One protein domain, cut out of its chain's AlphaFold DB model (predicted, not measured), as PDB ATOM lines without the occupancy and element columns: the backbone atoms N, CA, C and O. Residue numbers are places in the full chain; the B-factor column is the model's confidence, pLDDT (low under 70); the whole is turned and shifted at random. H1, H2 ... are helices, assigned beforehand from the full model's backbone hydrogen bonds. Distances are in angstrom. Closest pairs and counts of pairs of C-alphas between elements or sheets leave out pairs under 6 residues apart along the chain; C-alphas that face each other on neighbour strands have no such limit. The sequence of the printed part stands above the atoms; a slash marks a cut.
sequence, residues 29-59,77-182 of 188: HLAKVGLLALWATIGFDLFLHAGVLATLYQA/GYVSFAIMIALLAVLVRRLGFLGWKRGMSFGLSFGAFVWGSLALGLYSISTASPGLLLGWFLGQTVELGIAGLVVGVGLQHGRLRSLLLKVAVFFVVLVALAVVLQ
ATOM      1  N   HIS A  29     -38.248 -19.789 -23.208       90.88
ATOM      2  CA  HIS A  29     -36.802 -19.834 -23.409       90.88
ATOM      3  C   HIS A  29     -36.340 -21.264 -23.690       90.88
ATOM      4  O   HIS A  29     -35.618 -21.493 -24.656       90.88
ATOM      5  N   LEU A  30     -36.827 -22.231 -22.905       91.81
ATOM      6  CA  LEU A  30     -36.553 -23.652 -23.131       91.81
ATOM      7  C   LEU A  30     -37.000 -24.111 -24.520       91.81
ATOM      8  O   LEU A  30     -36.219 -24.746 -25.221       91.81
ATOM      9  N   ALA A  31     -38.215 -23.746 -24.936       94.31
ATOM     10  CA  ALA A  31     -38.731 -24.085 -26.257       94.31
ATOM     11  C   ALA A  31     -37.844 -23.514 -27.375       94.31
ATOM     12  O   ALA A  31     -37.458 -24.241 -28.282       94.31
ATOM     13  N   LYS A  32     -37.444 -22.237 -27.287       95.81
ATOM     14  CA  LYS A  32     -36.548 -21.610 -28.276       95.81
ATOM     15  C   LYS A  32     -35.188 -22.300 -28.347       95.81
ATOM     16  O   LYS A  32     -34.680 -22.530 -29.438       95.81
ATOM     17  N   VAL A  33     -34.600 -22.633 -27.198       96.81
ATOM     18  CA  VAL A  33     -33.327 -23.364 -27.139       96.81
ATOM     19  C   VAL A  33     -33.474 -24.763 -27.740       96.81
ATOM     20  O   VAL A  33     -32.629 -25.167 -28.533       96.81
ATOM     21  N   GLY A  34     -34.563 -25.467 -27.426       97.25
ATOM     22  CA  GLY A  34     -34.878 -26.773 -28.005       97.25
ATOM     23  C   GLY A  34     -35.046 -26.715 -29.523       97.25
ATOM     24  O   GLY A  34     -34.477 -27.542 -30.223       97.25
ATOM     25  N   LEU A  35     -35.736 -25.698 -30.049       97.94
ATOM     26  CA  LEU A  35     -35.888 -25.489 -31.493       97.94
ATOM     27  C   LEU A  35     -34.548 -25.209 -32.187       97.94
ATOM     28  O   LEU A  35     -34.303 -25.730 -33.271       97.94
ATOM     29  N   LEU A  36     -33.660 -24.427 -31.566       98.25
ATOM     30  CA  LEU A  36     -32.311 -24.201 -32.097       98.25
ATOM     31  C   LEU A  36     -31.475 -25.482 -32.098       98.25
ATOM     32  O   LEU A  36     -30.747 -25.732 -33.056       98.25
ATOM     33  N   ALA A  37     -31.574 -26.285 -31.037       98.44
ATOM     34  CA  ALA A  37     -30.895 -27.572 -30.963       98.44
ATOM     35  C   ALA A  37     -31.431 -28.533 -32.030       98.44
ATOM     36  O   ALA A  37     -30.637 -29.134 -32.742       98.44
ATOM     37  N   LEU A  38     -32.755 -28.590 -32.216       98.56
ATOM     38  CA  LEU A  38     -33.388 -29.398 -33.258       98.56
ATOM     39  C   LEU A  38     -32.931 -28.972 -34.648       98.56
ATOM     40  O   LEU A  38     -32.574 -29.820 -35.455       98.56
ATOM     41  N   TRP A  39     -32.877 -27.670 -34.923       98.50
ATOM     42  CA  TRP A  39     -32.409 -27.183 -36.216       98.50
ATOM     43  C   TRP A  39     -30.936 -27.534 -36.473       98.50
ATOM     44  O   TRP A  39     -30.593 -27.980 -37.567       98.50
ATOM     45  N   ALA A  40     -30.071 -27.402 -35.462       98.56
ATOM     46  CA  ALA A  40     -28.676 -27.824 -35.566       98.56
ATOM     47  C   ALA A  40     -28.550 -29.335 -35.823       98.56
ATOM     48  O   ALA A  40     -27.771 -29.744 -36.684       98.56
ATOM     49  N   THR A  41     -29.340 -30.149 -35.117       98.31
ATOM     50  CA  THR A  41     -29.396 -31.602 -35.307       98.31
ATOM     51  C   THR A  41     -29.890 -31.966 -36.703       98.31
ATOM     52  O   THR A  41     -29.230 -32.759 -37.353       98.31
ATOM     53  N   ILE A  42     -30.956 -31.340 -37.219       97.94
ATOM     54  CA  ILE A  42     -31.449 -31.580 -38.591       97.94
ATOM     55  C   ILE A  42     -30.370 -31.247 -39.629       97.94
ATOM     56  O   ILE A  42     -30.180 -31.994 -40.582       97.94
ATOM     57  N   GLY A  43     -29.634 -30.145 -39.455       97.62
ATOM     58  CA  GLY A  43     -28.533 -29.811 -40.364       97.62
ATOM     59  C   GLY A  43     -27.464 -30.902 -40.412       97.62
ATOM     60  O   GLY A  43     -26.987 -31.255 -41.490       97.62
ATOM     61  N   PHE A  44     -27.105 -31.450 -39.250       98.38
ATOM     62  CA  PHE A  44     -26.127 -32.533 -39.160       98.38
ATOM     63  C   PHE A  44     -26.673 -33.871 -39.655       98.38
ATOM     64  O   PHE A  44     -25.962 -34.559 -40.377       98.38
ATOM     65  N   ASP A  45     -27.924 -34.194 -39.347       97.12
ATOM     66  CA  ASP A  45     -28.640 -35.378 -39.828       97.12
ATOM     67  C   ASP A  45     -28.654 -35.429 -41.365       97.12
ATOM     68  O   ASP A  45     -28.276 -36.438 -41.957       97.12
ATOM     69  N   LEU A  46     -28.956 -34.304 -42.028       95.56
ATOM     70  CA  LEU A  46     -28.895 -34.202 -43.490       95.56
ATOM     71  C   LEU A  46     -27.480 -34.448 -44.028       95.56
ATOM     72  O   LEU A  46     -27.302 -35.219 -44.969       95.56
ATOM     73  N   PHE A  47     -26.465 -33.821 -43.433       97.00
ATOM     74  CA  PHE A  47     -25.070 -34.038 -43.827       97.00
ATOM     75  C   PHE A  47     -24.631 -35.492 -43.651       97.00
ATOM     76  O   PHE A  47     -24.017 -36.081 -44.544       97.00
ATOM     77  N   LEU A  48     -24.962 -36.073 -42.505       96.44
ATOM     78  CA  LEU A  48     -24.581 -37.422 -42.156       96.44
ATOM     79  C   LEU A  48     -25.297 -38.437 -43.047       96.44
ATOM     80  O   LEU A  48     -24.634 -39.225 -43.709       96.44
ATOM     81  N   HIS A  49     -26.627 -38.441 -43.076       94.00
ATOM     82  CA  HIS A  49     -27.388 -39.507 -43.733       94.00
ATOM     83  C   HIS A  49     -27.495 -39.319 -45.234       94.00
ATOM     84  O   HIS A  49     -27.369 -40.288 -45.979       94.00
ATOM     85  N   ALA A  50     -27.694 -38.082 -45.687       91.88
ATOM     86  CA  ALA A  50     -27.815 -37.797 -47.108       91.88
ATOM     87  C   ALA A  50     -26.446 -37.644 -47.790       91.88
ATOM     88  O   ALA A  50     -26.376 -37.774 -49.008       91.88
ATOM     89  N   GLY A  51     -25.373 -37.377 -47.035       93.38
ATOM     90  CA  GLY A  51     -24.004 -37.274 -47.546       93.38
ATOM     91  C   GLY A  51     -23.144 -38.484 -47.184       93.38
ATOM     92  O   GLY A  51     -22.868 -39.332 -48.029       93.38
ATOM     93  N   VAL A  52     -22.699 -38.555 -45.928       93.62
ATOM     94  CA  VAL A  52     -21.661 -39.502 -45.468       93.62
ATOM     95  C   VAL A  52     -22.115 -40.966 -45.521       93.62
ATOM     96  O   VAL A  52     -21.365 -41.827 -45.969       93.62
ATOM     97  N   LEU A  53     -23.330 -41.257 -45.063       93.12
ATOM     98  CA  LEU A  53     -23.874 -42.613 -44.953       93.12
ATOM     99  C   LEU A  53     -24.756 -42.998 -46.148       93.12
ATOM    100  O   LEU A  53     -25.332 -44.083 -46.144       93.12
ATOM    101  N   ALA A  54     -24.858 -42.147 -47.173       91.19
ATOM    102  CA  ALA A  54     -25.776 -42.332 -48.297       91.19
ATOM    103  C   ALA A  54     -25.626 -43.705 -48.976       91.19
ATOM    104  O   ALA A  54     -26.616 -44.362 -49.292       91.19
ATOM    105  N   THR A  55     -24.389 -44.175 -49.145       88.38
ATOM    106  CA  THR A  55     -24.081 -45.468 -49.775       88.38
ATOM    107  C   THR A  55     -24.558 -46.663 -48.948       88.38
ATOM    108  O   THR A  55     -24.950 -47.682 -49.514       88.38
ATOM    109  N   LEU A  56     -24.617 -46.540 -47.616       88.94
ATOM    110  CA  LEU A  56     -25.131 -47.596 -46.736       88.94
ATOM    111  C   LEU A  56     -26.642 -47.808 -46.901       88.94
ATOM    112  O   LEU A  56     -27.131 -48.902 -46.633       88.94
ATOM    113  N   TYR A  57     -27.368 -46.785 -47.359       88.12
ATOM    114  CA  TYR A  57     -28.810 -46.843 -47.607       88.12
ATOM    115  C   TYR A  57     -29.183 -47.382 -48.990       88.12
ATOM    116  O   TYR A  57     -30.337 -47.738 -49.211       88.12
ATOM    117  N   GLN A  58     -28.231 -47.438 -49.924       84.06
ATOM    118  CA  GLN A  58     -28.463 -47.942 -51.281       84.06
ATOM    119  C   GLN A  58     -28.319 -49.465 -51.378       84.06
ATOM    120  O   GLN A  58     -28.837 -50.078 -52.311       84.06
ATOM    121  N   ALA A  59     -27.628 -50.086 -50.419       80.06
ATOM    122  CA  ALA A  59     -27.495 -51.532 -50.367       80.06
ATOM    123  C   ALA A  59     -28.869 -52.194 -50.126       80.06
ATOM    124  O   ALA A  59     -29.583 -51.789 -49.202       80.06
ATOM    125  N   GLY A  77     -39.044 -39.080 -37.749       94.94
ATOM    126  CA  GLY A  77     -37.673 -39.006 -37.242       94.94
ATOM    127  C   GLY A  77     -37.393 -37.672 -36.549       94.94
ATOM    128  O   GLY A  77     -36.923 -37.645 -35.414       94.94
ATOM    129  N   TYR A  78     -37.797 -36.553 -37.155       96.62
ATOM    130  CA  TYR A  78     -37.615 -35.229 -36.548       96.62
ATOM    131  C   TYR A  78     -38.475 -35.004 -35.300       96.62
ATOM    132  O   TYR A  78     -38.032 -34.329 -34.368       96.62
ATOM    133  N   VAL A  79     -39.663 -35.610 -35.220       98.06
ATOM    134  CA  VAL A  79     -40.450 -35.639 -33.974       98.06
ATOM    135  C   VAL A  79     -39.714 -36.421 -32.882       98.06
ATOM    136  O   VAL A  79     -39.641 -35.952 -31.745       98.06
ATOM    137  N   SER A  80     -39.115 -37.568 -33.218       96.69
ATOM    138  CA  SER A  80     -38.284 -38.341 -32.282       96.69
ATOM    139  C   SER A  80     -37.110 -37.509 -31.747       96.69
ATOM    140  O   SER A  80     -36.905 -37.429 -30.533       96.69
ATOM    141  N   PHE A  81     -36.402 -36.785 -32.622       96.50
ATOM    142  CA  PHE A  81     -35.345 -35.858 -32.204       96.50
ATOM    143  C   PHE A  81     -35.859 -34.742 -31.307       96.50
ATOM    144  O   PHE A  81     -35.225 -34.445 -30.297       96.50
ATOM    145  N   ALA A  82     -37.015 -34.149 -31.610       98.12
ATOM    146  CA  ALA A  82     -37.603 -33.114 -30.767       98.12
ATOM    147  C   ALA A  82     -37.883 -33.626 -29.341       98.12
ATOM    148  O   ALA A  82     -37.573 -32.934 -28.369       98.12
ATOM    149  N   ILE A  83     -38.405 -34.852 -29.206       98.19
ATOM    150  CA  ILE A  83     -38.637 -35.503 -27.905       98.19
ATOM    151  C   ILE A  83     -37.309 -35.740 -27.176       98.19
ATOM    152  O   ILE A  83     -37.172 -35.376 -26.004       98.19
ATOM    153  N   MET A  84     -36.311 -36.299 -27.867       97.94
ATOM    154  CA  MET A  84     -34.996 -36.576 -27.286       97.94
ATOM    155  C   MET A  84     -34.288 -35.293 -26.831       97.94
ATOM    156  O   MET A  84     -33.728 -35.237 -25.738       97.94
ATOM    157  N   ILE A  85     -34.365 -34.228 -27.628       98.50
ATOM    158  CA  ILE A  85     -33.806 -32.910 -27.308       98.50
ATOM    159  C   ILE A  85     -34.536 -32.274 -26.127       98.50
ATOM    160  O   ILE A  85     -33.889 -31.665 -25.276       98.50
ATOM    161  N   ALA A  86     -35.860 -32.417 -26.034       97.69
ATOM    162  CA  ALA A  86     -36.615 -31.931 -24.883       97.69
ATOM    163  C   ALA A  86     -36.157 -32.627 -23.592       97.69
ATOM    164  O   ALA A  86     -35.877 -31.951 -22.598       97.69
ATOM    165  N   LEU A  87     -35.997 -33.955 -23.625       97.75
ATOM    166  CA  LEU A  87     -35.436 -34.720 -22.510       97.75
ATOM    167  C   LEU A  87     -34.010 -34.257 -22.177       97.75
ATOM    168  O   LEU A  87     -33.720 -33.940 -21.022       97.75
ATOM    169  N   LEU A  88     -33.137 -34.145 -23.181       97.94
ATOM    170  CA  LEU A  88     -31.761 -33.680 -23.013       97.94
ATOM    171  C   LEU A  88     -31.711 -32.282 -22.381       97.94
ATOM    172  O   LEU A  88     -30.934 -32.053 -21.459       97.94
ATOM    173  N   ALA A  89     -32.569 -31.357 -22.817       96.56
ATOM    174  CA  ALA A  89     -32.663 -30.008 -22.267       96.56
ATOM    175  C   ALA A  89     -33.100 -29.997 -20.802       96.56
ATOM    176  O   ALA A  89     -32.542 -29.243 -19.996       96.56
ATOM    177  N   VAL A  90     -34.053 -30.857 -20.435       95.50
ATOM    178  CA  VAL A  90     -34.448 -31.053 -19.038       95.50
ATOM    179  C   VAL A  90     -33.269 -31.582 -18.221       95.50
ATOM    180  O   VAL A  90     -32.973 -31.010 -17.172       95.50
ATOM    181  N   LEU A  91     -32.564 -32.609 -18.699       96.62
ATOM    182  CA  LEU A  91     -31.432 -33.211 -17.987       96.62
ATOM    183  C   LEU A  91     -30.258 -32.239 -17.834       96.62
ATOM    184  O   LEU A  91     -29.783 -32.035 -16.720       96.62
ATOM    185  N   VAL A  92     -29.840 -31.569 -18.911       96.25
ATOM    186  CA  VAL A  92     -28.764 -30.563 -18.884       96.25
ATOM    187  C   VAL A  92     -29.079 -29.455 -17.881       96.25
ATOM    188  O   VAL A  92     -28.212 -29.064 -17.098       96.25
ATOM    189  N   ARG A  93     -30.328 -28.973 -17.862       93.62
ATOM    190  CA  ARG A  93     -30.777 -27.965 -16.897       93.62
ATOM    191  C   ARG A  93     -30.751 -28.500 -15.465       93.62
ATOM    192  O   ARG A  93     -30.247 -27.815 -14.583       93.62
ATOM    193  N   ARG A  94     -31.328 -29.681 -15.225       94.19
ATOM    194  CA  ARG A  94     -31.476 -30.268 -13.881       94.19
ATOM    195  C   ARG A  94     -30.136 -30.652 -13.262       94.19
ATOM    196  O   ARG A  94     -29.974 -30.493 -12.060       94.19
ATOM    197  N   LEU A  95     -29.196 -31.115 -14.081       95.06
ATOM    198  CA  LEU A  95     -27.868 -31.560 -13.655       95.06
ATOM    199  C   LEU A  95     -26.811 -30.443 -13.727       95.06
ATOM    200  O   LEU A  95     -25.668 -30.648 -13.332       95.06
ATOM    201  N   GLY A  96     -27.172 -29.252 -14.219       93.62
ATOM    202  CA  GLY A  96     -26.280 -28.090 -14.242       93.62
ATOM    203  C   GLY A  96     -25.151 -28.163 -15.279       93.62
ATOM    204  O   GLY A  96     -24.128 -27.489 -15.123       93.62
ATOM    205  N   PHE A  97     -25.314 -28.930 -16.363       96.25
ATOM    206  CA  PHE A  97     -24.320 -29.066 -17.442       96.25
ATOM    207  C   PHE A  97     -24.344 -27.888 -18.431       96.25
ATOM    208  O   PHE A  97     -24.449 -28.053 -19.645       96.25
ATOM    209  N   LEU A  98     -24.248 -26.670 -17.904       95.44
ATOM    210  CA  LEU A  98     -24.328 -25.438 -18.685       95.44
ATOM    211  C   LEU A  98     -23.031 -25.145 -19.461       95.44
ATOM    212  O   LEU A  98     -21.924 -25.470 -19.025       95.44
ATOM    213  N   GLY A  99     -23.188 -24.466 -20.597       95.25
ATOM    214  CA  GLY A  99     -22.113 -24.083 -21.511       95.25
ATOM    215  C   GLY A  99     -21.726 -25.150 -22.528       95.25
ATOM    216  O   GLY A  99     -22.135 -26.304 -22.444       95.25
ATOM    217  N   TRP A 100     -20.924 -24.746 -23.517       95.75
ATOM    218  CA  TRP A 100     -20.653 -25.573 -24.696       95.75
ATOM    219  C   TRP A 100     -19.926 -26.878 -24.359       95.75
ATOM    220  O   TRP A 100     -20.369 -27.934 -24.791       95.75
ATOM    221  N   LYS A 101     -18.861 -26.834 -23.542       97.25
ATOM    222  CA  LYS A 101     -18.070 -28.030 -23.193       97.25
ATOM    223  C   LYS A 101     -18.884 -29.051 -22.404       97.25
ATOM    224  O   LYS A 101     -18.903 -30.224 -22.752       97.25
ATOM    225  N   ARG A 102     -19.542 -28.599 -21.328       97.81
ATOM    226  CA  ARG A 102     -20.303 -29.481 -20.431       97.81
ATOM    227  C   ARG A 102     -21.549 -30.022 -21.122       97.81
ATOM    228  O   ARG A 102     -21.795 -31.218 -21.037       97.81
ATOM    229  N   GLY A 103     -22.267 -29.172 -21.856       98.06
ATOM    230  CA  GLY A 103     -23.419 -29.582 -22.651       98.06
ATOM    231  C   GLY A 103     -23.048 -30.596 -23.734       98.06
ATOM    232  O   GLY A 103     -23.685 -31.639 -23.829       98.06
ATOM    233  N   MET A 104     -21.976 -30.340 -24.495       98.50
ATOM    234  CA  MET A 104     -21.494 -31.261 -25.531       98.50
ATOM    235  C   MET A 104     -21.035 -32.592 -24.942       98.50
ATOM    236  O   MET A 104     -21.447 -33.643 -25.418       98.50
ATOM    237  N   SER A 105     -20.209 -32.560 -23.892       98.62
ATOM    238  CA  SER A 105     -19.715 -33.776 -23.242       98.62
ATOM    239  C   SER A 105     -20.856 -34.617 -22.681       98.62
ATOM    240  O   SER A 105     -20.850 -35.829 -22.866       98.62
ATOM    241  N   PHE A 106     -21.847 -33.992 -22.039       98.62
ATOM    242  CA  PHE A 106     -23.018 -34.710 -21.550       98.62
ATOM    243  C   PHE A 106     -23.839 -35.300 -22.700       98.62
ATOM    244  O   PHE A 106     -24.197 -36.470 -22.642       98.62
ATOM    245  N   GLY A 107     -24.090 -34.521 -23.757       98.62
ATOM    246  CA  GLY A 107     -24.813 -34.978 -24.943       98.62
ATOM    247  C   GLY A 107     -24.142 -36.163 -25.641       98.62
ATOM    248  O   GLY A 107     -24.821 -37.129 -25.974       98.62
ATOM    249  N   LEU A 108     -22.812 -36.133 -25.785       98.81
ATOM    250  CA  LEU A 108     -22.030 -37.240 -26.344       98.81
ATOM    251  C   LEU A 108     -22.123 -38.491 -25.470       98.81
ATOM    252  O   LEU A 108     -22.421 -39.565 -25.980       98.81
ATOM    253  N   SER A 109     -21.908 -38.371 -24.157       98.56
ATOM    254  CA  SER A 109     -22.005 -39.525 -23.257       98.56
ATOM    255  C   SER A 109     -23.418 -40.108 -23.248       98.56
ATOM    256  O   SER A 109     -23.591 -41.318 -23.355       98.56
ATOM    257  N   PHE A 110     -24.438 -39.251 -23.161       98.44
ATOM    258  CA  PHE A 110     -25.836 -39.668 -23.181       98.44
ATOM    259  C   PHE A 110     -26.200 -40.356 -24.502       98.44
ATOM    260  O   PHE A 110     -26.779 -41.440 -24.484       98.44
ATOM    261  N   GLY A 111     -25.786 -39.790 -25.639       98.44
ATOM    262  CA  GLY A 111     -25.952 -40.407 -26.953       98.44
ATOM    263  C   GLY A 111     -25.243 -41.745 -27.074       98.44
ATOM    264  O   GLY A 111     -25.859 -42.700 -27.533       98.44
ATOM    265  N   ALA A 112     -24.012 -41.861 -26.579       98.62
ATOM    266  CA  ALA A 112     -23.281 -43.119 -26.622       98.62
ATOM    267  C   ALA A 112     -24.020 -44.235 -25.861       98.62
ATOM    268  O   ALA A 112     -24.116 -45.359 -26.349       98.62
ATOM    269  N   PHE A 113     -24.606 -43.935 -24.697       98.44
ATOM    270  CA  PHE A 113     -25.405 -44.918 -23.963       98.44
ATOM    271  C   PHE A 113     -26.722 -45.257 -24.673       98.44
ATOM    272  O   PHE A 113     -27.045 -46.435 -24.840       98.44
ATOM    273  N   VAL A 114     -27.475 -44.249 -25.119       98.06
ATOM    274  CA  VAL A 114     -28.778 -44.450 -25.774       98.06
ATOM    275  C   VAL A 114     -28.613 -45.205 -27.091       98.06
ATOM    276  O   VAL A 114     -29.208 -46.262 -27.284       98.06
ATOM    277  N   TRP A 115     -27.763 -44.713 -27.983       98.06
ATOM    278  CA  TRP A 115     -27.597 -45.296 -29.309       98.06
ATOM    279  C   TRP A 115     -26.744 -46.555 -29.288       98.06
ATOM    280  O   TRP A 115     -26.986 -47.451 -30.089       98.06
ATOM    281  N   GLY A 116     -25.798 -46.672 -28.352       98.19
ATOM    282  CA  GLY A 116     -25.035 -47.903 -28.157       98.19
ATOM    283  C   GLY A 116     -25.932 -49.044 -27.689       98.19
ATOM    284  O   GLY A 116     -25.876 -50.138 -28.245       98.19
ATOM    285  N   SER A 117     -26.822 -48.780 -26.725       98.44
ATOM    286  CA  SER A 117     -27.804 -49.780 -26.289       98.44
ATOM    287  C   SER A 117     -28.791 -50.149 -27.400       98.44
ATOM    288  O   SER A 117     -29.048 -51.336 -27.598       98.44
ATOM    289  N   LEU A 118     -29.272 -49.174 -28.185       97.44
ATOM    290  CA  LEU A 118     -30.127 -49.444 -29.345       97.44
ATOM    291  C   LEU A 118     -29.407 -50.292 -30.402       97.44
ATOM    292  O   LEU A 118     -29.972 -51.272 -30.880       97.44
ATOM    293  N   ALA A 119     -28.168 -49.941 -30.756       98.12
ATOM    294  CA  ALA A 119     -27.390 -50.653 -31.764       98.12
ATOM    295  C   ALA A 119     -27.114 -52.101 -31.343       98.12
ATOM    296  O   ALA A 119     -27.299 -53.010 -32.147       98.12
ATOM    297  N   LEU A 120     -26.742 -52.332 -30.079       98.31
ATOM    298  CA  LEU A 120     -26.563 -53.683 -29.538       98.31
ATOM    299  C   LEU A 120     -27.877 -54.470 -29.517       98.31
ATOM    300  O   LEU A 120     -27.898 -55.638 -29.903       98.31
ATOM    301  N   GLY A 121     -28.975 -53.821 -29.120       98.19
ATOM    302  CA  GLY A 121     -30.314 -54.401 -29.177       98.19
ATOM    303  C   GLY A 121     -30.661 -54.870 -30.589       98.19
ATOM    304  O   GLY A 121     -30.951 -56.045 -30.799       98.19
ATOM    305  N   LEU A 122     -30.547 -53.985 -31.579       97.62
ATOM    306  CA  LEU A 122     -30.798 -54.316 -32.982       97.62
ATOM    307  C   LEU A 122     -29.846 -55.392 -33.509       97.62
ATOM    308  O   LEU A 122     -30.303 -56.305 -34.193       97.62
ATOM    309  N   TYR A 123     -28.559 -55.335 -33.167       97.50
ATOM    310  CA  TYR A 123     -27.586 -56.344 -33.584       97.50
ATOM    311  C   TYR A 123     -27.959 -57.749 -33.092       97.50
ATOM    312  O   TYR A 123     -27.715 -58.734 -33.781       97.50
ATOM    313  N   SER A 124     -28.577 -57.847 -31.911       97.62
ATOM    314  CA  SER A 124     -28.943 -59.135 -31.317       97.62
ATOM    315  C   SER A 124     -30.179 -59.805 -31.924       97.62
ATOM    316  O   SER A 124     -30.321 -61.019 -31.787       97.62
ATOM    317  N   ILE A 125     -31.078 -59.045 -32.562       96.88
ATOM    318  CA  ILE A 125     -32.395 -59.560 -32.983       96.88
ATOM    319  C   ILE A 125     -32.813 -59.208 -34.414       96.88
ATOM    320  O   ILE A 125     -33.851 -59.683 -34.872       96.88
ATOM    321  N   SER A 126     -32.065 -58.364 -35.123       96.62
ATOM    322  CA  SER A 126     -32.435 -57.887 -36.459       96.62
ATOM    323  C   SER A 126     -31.403 -58.264 -37.521       96.62
ATOM    324  O   SER A 126     -30.302 -58.710 -37.221       96.62
ATOM    325  N   THR A 127     -31.761 -58.047 -38.783       95.75
ATOM    326  CA  THR A 127     -30.896 -58.268 -39.952       95.75
ATOM    327  C   THR A 127     -30.084 -57.027 -40.344       95.75
ATOM    328  O   THR A 127     -29.524 -56.977 -41.440       95.75
ATOM    329  N   ALA A 128     -30.020 -56.008 -39.480       94.25
ATOM    330  CA  ALA A 128     -29.258 -54.791 -39.732       94.25
ATOM    331  C   ALA A 128     -27.754 -55.085 -39.870       94.25
ATOM    332  O   ALA A 128     -27.166 -55.795 -39.053       94.25
ATOM    333  N   SER A 129     -27.110 -54.514 -40.892       94.19
ATOM    334  CA  SER A 129     -25.680 -54.734 -41.112       94.19
ATOM    335  C   SER A 129     -24.830 -54.025 -40.042       94.19
ATOM    336  O   SER A 129     -25.186 -52.926 -39.601       94.19
ATOM    337  N   PRO A 130     -23.666 -54.582 -39.648       94.88
ATOM    338  CA  PRO A 130     -22.786 -53.941 -38.667       94.88
ATOM    339  C   PRO A 130     -22.351 -52.528 -39.070       94.88
ATOM    340  O   PRO A 130     -22.265 -51.645 -38.221       94.88
ATOM    341  N   GLY A 131     -22.111 -52.297 -40.366       94.56
ATOM    342  CA  GLY A 131     -21.735 -50.981 -40.889       94.56
ATOM    343  C   GLY A 131     -22.839 -49.938 -40.708       94.56
ATOM    344  O   GLY A 131     -22.555 -48.824 -40.271       94.56
ATOM    345  N   LEU A 132     -24.096 -50.313 -40.966       94.69
ATOM    346  CA  LEU A 132     -25.253 -49.444 -40.743       94.69
ATOM    347  C   LEU A 132     -25.414 -49.115 -39.255       94.69
ATOM    348  O   LEU A 132     -25.539 -47.947 -38.892       94.69
ATOM    349  N   LEU A 133     -25.352 -50.131 -38.389       97.00
ATOM    350  CA  LEU A 133     -25.488 -49.954 -36.941       97.00
ATOM    351  C   LEU A 133     -24.374 -49.083 -36.357       97.00
ATOM    352  O   LEU A 133     -24.648 -48.219 -35.526       97.00
ATOM    353  N   LEU A 134     -23.130 -49.271 -36.806       97.06
ATOM    354  CA  LEU A 134     -21.998 -48.454 -36.380       97.06
ATOM    355  C   LEU A 134     -22.136 -47.007 -36.871       97.06
ATOM    356  O   LEU A 134     -21.906 -46.077 -36.096       97.06
ATOM    357  N   GLY A 135     -22.550 -46.813 -38.126       95.94
ATOM    358  CA  GLY A 135     -22.818 -45.491 -38.693       95.94
ATOM    359  C   GLY A 135     -23.899 -44.740 -37.916       95.94
ATOM    360  O   GLY A 135     -23.695 -43.588 -37.534       95.94
ATOM    361  N   TRP A 136     -25.011 -45.411 -37.602       96.31
ATOM    362  CA  TRP A 136     -26.077 -44.856 -36.766       96.31
ATOM    363  C   TRP A 136     -25.601 -44.552 -35.353       96.31
ATOM    364  O   TRP A 136     -25.799 -43.440 -34.880       96.31
ATOM    365  N   PHE A 137     -24.926 -45.492 -34.693       98.06
ATOM    366  CA  PHE A 137     -24.401 -45.282 -33.349       98.06
ATOM    367  C   PHE A 137     -23.527 -44.025 -33.269       98.06
ATOM    368  O   PHE A 137     -23.780 -43.144 -32.443       98.06
ATOM    369  N   LEU A 138     -22.522 -43.923 -34.140       98.06
ATOM    370  CA  LEU A 138     -21.581 -42.805 -34.131       98.06
ATOM    371  C   LEU A 138     -22.272 -41.496 -34.508       98.06
ATOM    372  O   LEU A 138     -22.126 -40.492 -33.811       98.06
ATOM    373  N   GLY A 139     -23.059 -41.516 -35.580       97.19
ATOM    374  CA  GLY A 139     -23.750 -40.344 -36.089       97.19
ATOM    375  C   GLY A 139     -24.741 -39.750 -35.095       97.19
ATOM    376  O   GLY A 139     -24.641 -38.579 -34.729       97.19
ATOM    377  N   GLN A 140     -25.631 -40.588 -34.571       97.62
ATOM    378  CA  GLN A 140     -26.656 -40.187 -33.611       97.62
ATOM    379  C   GLN A 140     -26.049 -39.766 -32.258       97.62
ATOM    380  O   GLN A 140     -26.573 -38.894 -31.558       97.62
ATOM    381  N   THR A 141     -24.893 -40.330 -31.886       98.62
ATOM    382  CA  THR A 141     -24.125 -39.868 -30.720       98.62
ATOM    383  C   THR A 141     -23.611 -38.445 -30.920       98.62
ATOM    384  O   THR A 141     -23.753 -37.604 -30.028       98.62
ATOM    385  N   VAL A 142     -23.050 -38.144 -32.094       98.56
ATOM    386  CA  VAL A 142     -22.584 -36.792 -32.431       98.56
ATOM    387  C   VAL A 142     -23.752 -35.805 -32.482       98.56
ATOM    388  O   VAL A 142     -23.623 -34.698 -31.957       98.56
ATOM    389  N   GLU A 143     -24.908 -36.208 -33.012       98.38
ATOM    390  CA  GLU A 143     -26.132 -35.396 -33.017       98.38
ATOM    391  C   GLU A 143     -26.563 -34.973 -31.611       98.38
ATOM    392  O   GLU A 143     -26.847 -33.790 -31.390       98.38
ATOM    393  N   LEU A 144     -26.553 -35.890 -30.634       98.56
ATOM    394  CA  LEU A 144     -26.852 -35.529 -29.243       98.56
ATOM    395  C   LEU A 144     -25.741 -34.697 -28.599       98.56
ATOM    396  O   LEU A 144     -26.039 -33.828 -27.778       98.56
ATOM    397  N   GLY A 145     -24.483 -34.879 -29.000       98.75
ATOM    398  CA  GLY A 145     -23.388 -33.979 -28.637       98.75
ATOM    399  C   GLY A 145     -23.624 -32.540 -29.108       98.75
ATOM    400  O   GLY A 145     -23.504 -31.598 -28.321       98.75
ATOM    401  N   ILE A 146     -24.016 -32.357 -30.372       98.69
ATOM    402  CA  ILE A 146     -24.348 -31.050 -30.961       98.69
ATOM    403  C   ILE A 146     -25.569 -30.446 -30.263       98.69
ATOM    404  O   ILE A 146     -25.525 -29.288 -29.838       98.69
ATOM    405  N   ALA A 147     -26.636 -31.225 -30.075       98.69
ATOM    406  CA  ALA A 147     -27.818 -30.776 -29.349       98.69
ATOM    407  C   ALA A 147     -27.461 -30.339 -27.921       98.69
ATOM    408  O   ALA A 147     -27.852 -29.255 -27.486       98.69
ATOM    409  N   GLY A 148     -26.658 -31.136 -27.213       98.50
ATOM    410  CA  GLY A 148     -26.181 -30.840 -25.865       98.50
ATOM    411  C   GLY A 148     -25.366 -29.551 -25.805       98.50
ATOM    412  O   GLY A 148     -25.557 -28.748 -24.892       98.50
ATOM    413  N   LEU A 149     -24.515 -29.295 -26.803       98.38
ATOM    414  CA  LEU A 149     -23.786 -28.033 -26.944       98.38
ATOM    415  C   LEU A 149     -24.748 -26.847 -27.054       98.38
ATOM    416  O   LEU A 149     -24.628 -25.883 -26.293       98.38
ATOM    417  N   VAL A 150     -25.692 -26.909 -27.997       98.25
ATOM    418  CA  VAL A 150     -26.639 -25.816 -28.267       98.25
ATOM    419  C   VAL A 150     -27.518 -25.554 -27.048       98.25
ATOM    420  O   VAL A 150     -27.675 -24.403 -26.640       98.25
ATOM    421  N   VAL A 151     -28.015 -26.617 -26.414       98.00
ATOM    422  CA  VAL A 151     -28.776 -26.555 -25.163       98.00
ATOM    423  C   VAL A 151     -27.946 -25.925 -24.047       98.00
ATOM    424  O   VAL A 151     -28.388 -24.959 -23.426       98.00
ATOM    425  N   GLY A 152     -26.734 -26.424 -23.802       97.19
ATOM    426  CA  GLY A 152     -25.861 -25.940 -22.735       97.19
ATOM    427  C   GLY A 152     -25.537 -24.453 -22.884       97.19
ATOM    428  O   GLY A 152     -25.639 -23.700 -21.914       97.19
ATOM    429  N   VAL A 153     -25.200 -24.005 -24.096       96.56
ATOM    430  CA  VAL A 153     -24.942 -22.585 -24.400       96.56
ATOM    431  C   VAL A 153     -26.212 -21.746 -24.280       96.56
ATOM    432  O   VAL A 153     -26.184 -20.677 -23.666       96.56
ATOM    433  N   GLY A 154     -27.320 -22.218 -24.854       95.62
ATOM    434  CA  GLY A 154     -28.597 -21.508 -24.863       95.62
ATOM    435  C   GLY A 154     -29.196 -21.332 -23.470       95.62
ATOM    436  O   GLY A 154     -29.862 -20.333 -23.210       95.62
ATOM    437  N   LEU A 155     -28.931 -22.261 -22.552       94.19
ATOM    438  CA  LEU A 155     -29.334 -22.154 -21.149       94.19
ATOM    439  C   LEU A 155     -28.375 -21.307 -20.306       94.19
ATOM    440  O   LEU A 155     -28.822 -20.670 -19.357       94.19
ATOM    441  N   GLN A 156     -27.081 -21.277 -20.643       91.75
ATOM    442  CA  GLN A 156     -26.090 -20.469 -19.925       91.75
ATOM    443  C   GLN A 156     -26.229 -18.967 -20.216       91.75
ATOM    444  O   GLN A 156     -26.000 -18.141 -19.333       91.75
ATOM    445  N   HIS A 157     -26.570 -18.599 -21.455       76.38
ATOM    446  CA  HIS A 157     -26.568 -17.210 -21.911       76.38
ATOM    447  C   HIS A 157     -27.932 -16.760 -22.446       76.38
ATOM    448  O   HIS A 157     -28.560 -17.442 -23.246       76.38
ATOM    449  N   GLY A 158     -28.343 -15.529 -22.123       67.31
ATOM    450  CA  GLY A 158     -29.574 -14.927 -22.662       67.31
ATOM    451  C   GLY A 158     -29.491 -14.453 -24.126       67.31
ATOM    452  O   GLY A 158     -30.493 -14.026 -24.697       67.31
ATOM    453  N   ARG A 159     -28.315 -14.497 -24.772       83.56
ATOM    454  CA  ARG A 159     -28.104 -13.943 -26.128       83.56
ATOM    455  C   ARG A 159     -28.415 -14.957 -27.237       83.56
ATOM    456  O   ARG A 159     -27.546 -15.292 -28.042       83.56
ATOM    457  N   LEU A 160     -29.675 -15.389 -27.329       92.06
ATOM    458  CA  LEU A 160     -30.133 -16.356 -28.342       92.06
ATOM    459  C   LEU A 160     -29.859 -15.924 -29.791       92.06
ATOM    460  O   LEU A 160     -29.659 -16.781 -30.641       92.06
ATOM    461  N   ARG A 161     -29.785 -14.618 -30.082       93.62
ATOM    462  CA  ARG A 161     -29.491 -14.113 -31.438       93.62
ATOM    463  C   ARG A 161     -28.128 -14.566 -31.970       93.62
ATOM    464  O   ARG A 161     -28.019 -14.929 -33.133       93.62
ATOM    465  N   SER A 162     -27.092 -14.566 -31.126       94.31
ATOM    466  CA  SER A 162     -25.757 -15.015 -31.551       94.31
ATOM    467  C   SER A 162     -25.726 -16.528 -31.765       94.31
ATOM    468  O   SER A 162     -25.103 -16.997 -32.712       94.31
ATOM    469  N   LEU A 163     -26.431 -17.285 -30.918       96.19
ATOM    470  CA  LEU A 163     -26.560 -18.732 -31.074       96.19
ATOM    471  C   LEU A 163     -27.335 -19.091 -32.347       96.19
ATOM    472  O   LEU A 163     -26.876 -19.932 -33.106       96.19
ATOM    473  N   LEU A 164     -28.444 -18.396 -32.614       97.38
ATOM    474  CA  LEU A 164     -29.230 -18.518 -33.842       97.38
ATOM    475  C   LEU A 164     -28.357 -18.335 -35.088       97.38
ATOM    476  O   LEU A 164     -28.387 -19.184 -35.969       97.38
ATOM    477  N   LEU A 165     -27.549 -17.269 -35.146       97.50
ATOM    478  CA  LEU A 165     -26.669 -17.021 -36.292       97.50
ATOM    479  C   LEU A 165     -25.649 -18.153 -36.484       97.50
ATOM    480  O   LEU A 165     -25.436 -18.603 -37.604       97.50
ATOM    481  N   LYS A 166     -25.045 -18.645 -35.394       97.62
ATOM    482  CA  LYS A 166     -24.097 -19.767 -35.452       97.62
ATOM    483  C   LYS A 166     -24.762 -21.052 -35.944       97.62
ATOM    484  O   LYS A 166     -24.185 -21.727 -36.786       97.62
ATOM    485  N   VAL A 167     -25.963 -21.363 -35.451       98.25
ATOM    486  CA  VAL A 167     -26.750 -22.526 -35.894       98.25
ATOM    487  C   VAL A 167     -27.131 -22.393 -37.368       98.25
ATOM    488  O   VAL A 167     -26.975 -23.351 -38.111       98.25
ATOM    489  N   ALA A 168     -27.552 -21.207 -37.814       98.50
ATOM    490  CA  ALA A 168     -27.893 -20.965 -39.212       98.50
ATOM    491  C   ALA A 168     -26.682 -21.149 -40.144       98.50
ATOM    492  O   ALA A 168     -26.784 -21.845 -41.149       98.50
ATOM    493  N   VAL A 169     -25.520 -20.582 -39.793       98.44
ATOM    494  CA  VAL A 169     -24.278 -20.767 -40.568       98.44
ATOM    495  C   VAL A 169     -23.867 -22.237 -40.590       98.44
ATOM    496  O   VAL A 169     -23.571 -22.770 -41.654       98.44
ATOM    497  N   PHE A 170     -23.893 -22.904 -39.435       98.38
ATOM    498  CA  PHE A 170     -23.592 -24.330 -39.324       98.38
ATOM    499  C   PHE A 170     -24.509 -25.176 -40.216       98.38
ATOM    500  O   PHE A 170     -24.019 -26.002 -40.980       98.38
ATOM    501  N   PHE A 171     -25.818 -24.918 -40.185       98.31
ATOM    502  CA  PHE A 171     -26.803 -25.589 -41.029       98.31
ATOM    503  C   PHE A 171     -26.499 -25.405 -42.520       98.31
ATOM    504  O   PHE A 171     -26.426 -26.388 -43.251       98.31
ATOM    505  N   VAL A 172     -26.276 -24.165 -42.973       98.31
ATOM    506  CA  VAL A 172     -25.982 -23.872 -44.387       98.31
ATOM    507  C   VAL A 172     -24.713 -24.585 -44.850       98.31
ATOM    508  O   VAL A 172     -24.710 -25.187 -45.922       98.31
ATOM    509  N   VAL A 173     -23.653 -24.558 -44.037       98.25
ATOM    510  CA  VAL A 173     -22.394 -25.248 -44.348       98.25
ATOM    511  C   VAL A 173     -22.620 -26.751 -44.483       98.25
ATOM    512  O   VAL A 173     -22.168 -27.346 -45.455       98.25
ATOM    513  N   LEU A 174     -23.343 -27.367 -43.549       98.12
ATOM    514  CA  LEU A 174     -23.603 -28.804 -43.584       98.12
ATOM    515  C   LEU A 174     -24.467 -29.227 -44.769       98.12
ATOM    516  O   LEU A 174     -24.148 -30.220 -45.416       98.12
ATOM    517  N   VAL A 175     -25.503 -28.456 -45.103       96.19
ATOM    518  CA  VAL A 175     -26.320 -28.709 -46.296       96.19
ATOM    519  C   VAL A 175     -25.475 -28.596 -47.564       96.19
ATOM    520  O   VAL A 175     -25.545 -29.474 -48.420       96.19
ATOM    521  N   ALA A 176     -24.628 -27.567 -47.679       96.81
ATOM    522  CA  ALA A 176     -23.731 -27.422 -48.824       96.81
ATOM    523  C   ALA A 176     -22.764 -28.613 -48.945       96.81
ATOM    524  O   ALA A 176     -22.600 -29.164 -50.032       96.81
ATOM    525  N   LEU A 177     -22.173 -29.057 -47.831       96.31
ATOM    526  CA  LEU A 177     -21.306 -30.236 -47.801       96.31
ATOM    527  C   LEU A 177     -22.057 -31.520 -48.172       96.31
ATOM    528  O   LEU A 177     -21.519 -32.334 -48.918       96.31
ATOM    529  N   ALA A 178     -23.295 -31.691 -47.701       94.50
ATOM    530  CA  ALA A 178     -24.141 -32.829 -48.053       94.50
ATOM    531  C   ALA A 178     -24.362 -32.900 -49.569       94.50
ATOM    532  O   ALA A 178     -24.148 -33.943 -50.181       94.50
ATOM    533  N   VAL A 179     -24.720 -31.767 -50.185       93.31
ATOM    534  CA  VAL A 179     -24.923 -31.660 -51.636       93.31
ATOM    535  C   VAL A 179     -23.635 -31.982 -52.394       93.31
ATOM    536  O   VAL A 179     -23.671 -32.739 -53.362       93.31
ATOM    537  N   VAL A 180     -22.485 -31.457 -51.958       94.31
ATOM    538  CA  VAL A 180     -21.189 -31.769 -52.585       94.31
ATOM    539  C   VAL A 180     -20.897 -33.269 -52.520       94.31
ATOM    540  O   VAL A 180     -20.572 -33.864 -53.545       94.31
ATOM    541  N   LEU A 181     -21.063 -33.896 -51.352       92.62
ATOM    542  CA  LEU A 181     -20.831 -35.333 -51.177       92.62
ATOM    543  C   LEU A 181     -21.758 -36.181 -52.049       92.62
ATOM    544  O   LEU A 181     -21.301 -37.145 -52.655       92.62
ATOM    545  N   GLN A 182     -23.032 -35.803 -52.172       88.00
ATOM    546  CA  GLN A 182     -23.966 -36.491 -53.065       88.00
ATOM    547  C   GLN A 182     -23.516 -36.445 -54.524       88.00
ATOM    548  O   GLN A 182     -23.594 -37.457 -55.209       88.00
TER     549      GLN A 182
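AT A GLANCE: This is residues 29 to 59 and 77 to 182 of the 188 residues of an uncharacterized protein of Chloroflexi bacterium RBG_16_57_8 (UniProt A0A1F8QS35). What shape do these atoms make? Four long helices stand roughly side by side in a zigzag row, H4, H5, H1 and H6, while H3 slants across one side of the row, packed mainly on H1 and H5. The short H2 follows H1 after a tight link, near the end of H1, the start of H5 and the last residue of H6, Gln 182. What is printed? The printed part has 137 residues with six named helices, H1 to H6 in order along the chain, and no named strand; its class is all helix. How tightly is it gathered? It is compact, with a radius of gyration of the C-alphas of 15.1 A and spans of 46 by 34 by 24 A.

HOW THE PARTS SIT: Which helix is the hub? H5, residues 130 to 156, touches four other helices. It forms a helical hairpin with H4, residues 100 to 125, at a shallow tilt of 27 degrees, opposite ways; their closest C-alphas, of Gly 107 and Gly 145, are 4.1 A apart. How does the row go on? H1, residues 29 to 52, touches H5 at a shallow tilt of 28 degrees, opposite ways, closest at the C-alphas of Ala 37 and Ala 147, 4.7 A apart. H6, residues 160 to 182, touches H1 at a shallow tilt of 14 degrees, the same way, closest at the C-alphas of Gly 51 and Ala 178, 4.5 A apart; H4 and H6 are apart. What crosses the row? H3, residues 77 to 95, touches H1 at a steep tilt of 50 degrees, opposite ways, with the closest C-alphas, of Leu 38 and Ala 82, 6.1 A apart. With residues 85 to 93 alone it touches H5, where the closest C-alphas, of Ala 89 and Val 151, are 6.0 A apart. What do the backbones show? In H1, H3, H4, H5 and H6 every O i to N i+4 pair is within hydrogen-bond range; H2, residues 54 to 58, has 0 of 1 such pairs but 2 of 2 O i to N i+3 pairs within range.

IN THESE COORDINATES: How long are the helices? From first to last C-alpha, H5 measures 38.5 A, H4 36.9 A, H1 33.2 A, H6 32.5 A, H3 26.6 A and H2 6.9 A. Where are the anchor points? C-alpha 29 of H1 is at (-36.802, -19.834, -23.409), C-alpha 130 of H5 at (-22.786, -53.941, -38.667) and C-alpha 182 of H6 at (-23.966, -36.491, -53.065).

THE WHOLE: How far does it reach? The two C-alphas farthest apart, of Thr 127 and Gly 158, are 46.7 A apart. Where is the cut? Residues 60 to 76 are not printed, and C-alphas 59 and 77 are 20.8 A apart across it; the links printed whole are tight. Where is confidence low? Residue 158 alone is under 70, and the mean pLDDT of the printed part is 95.8.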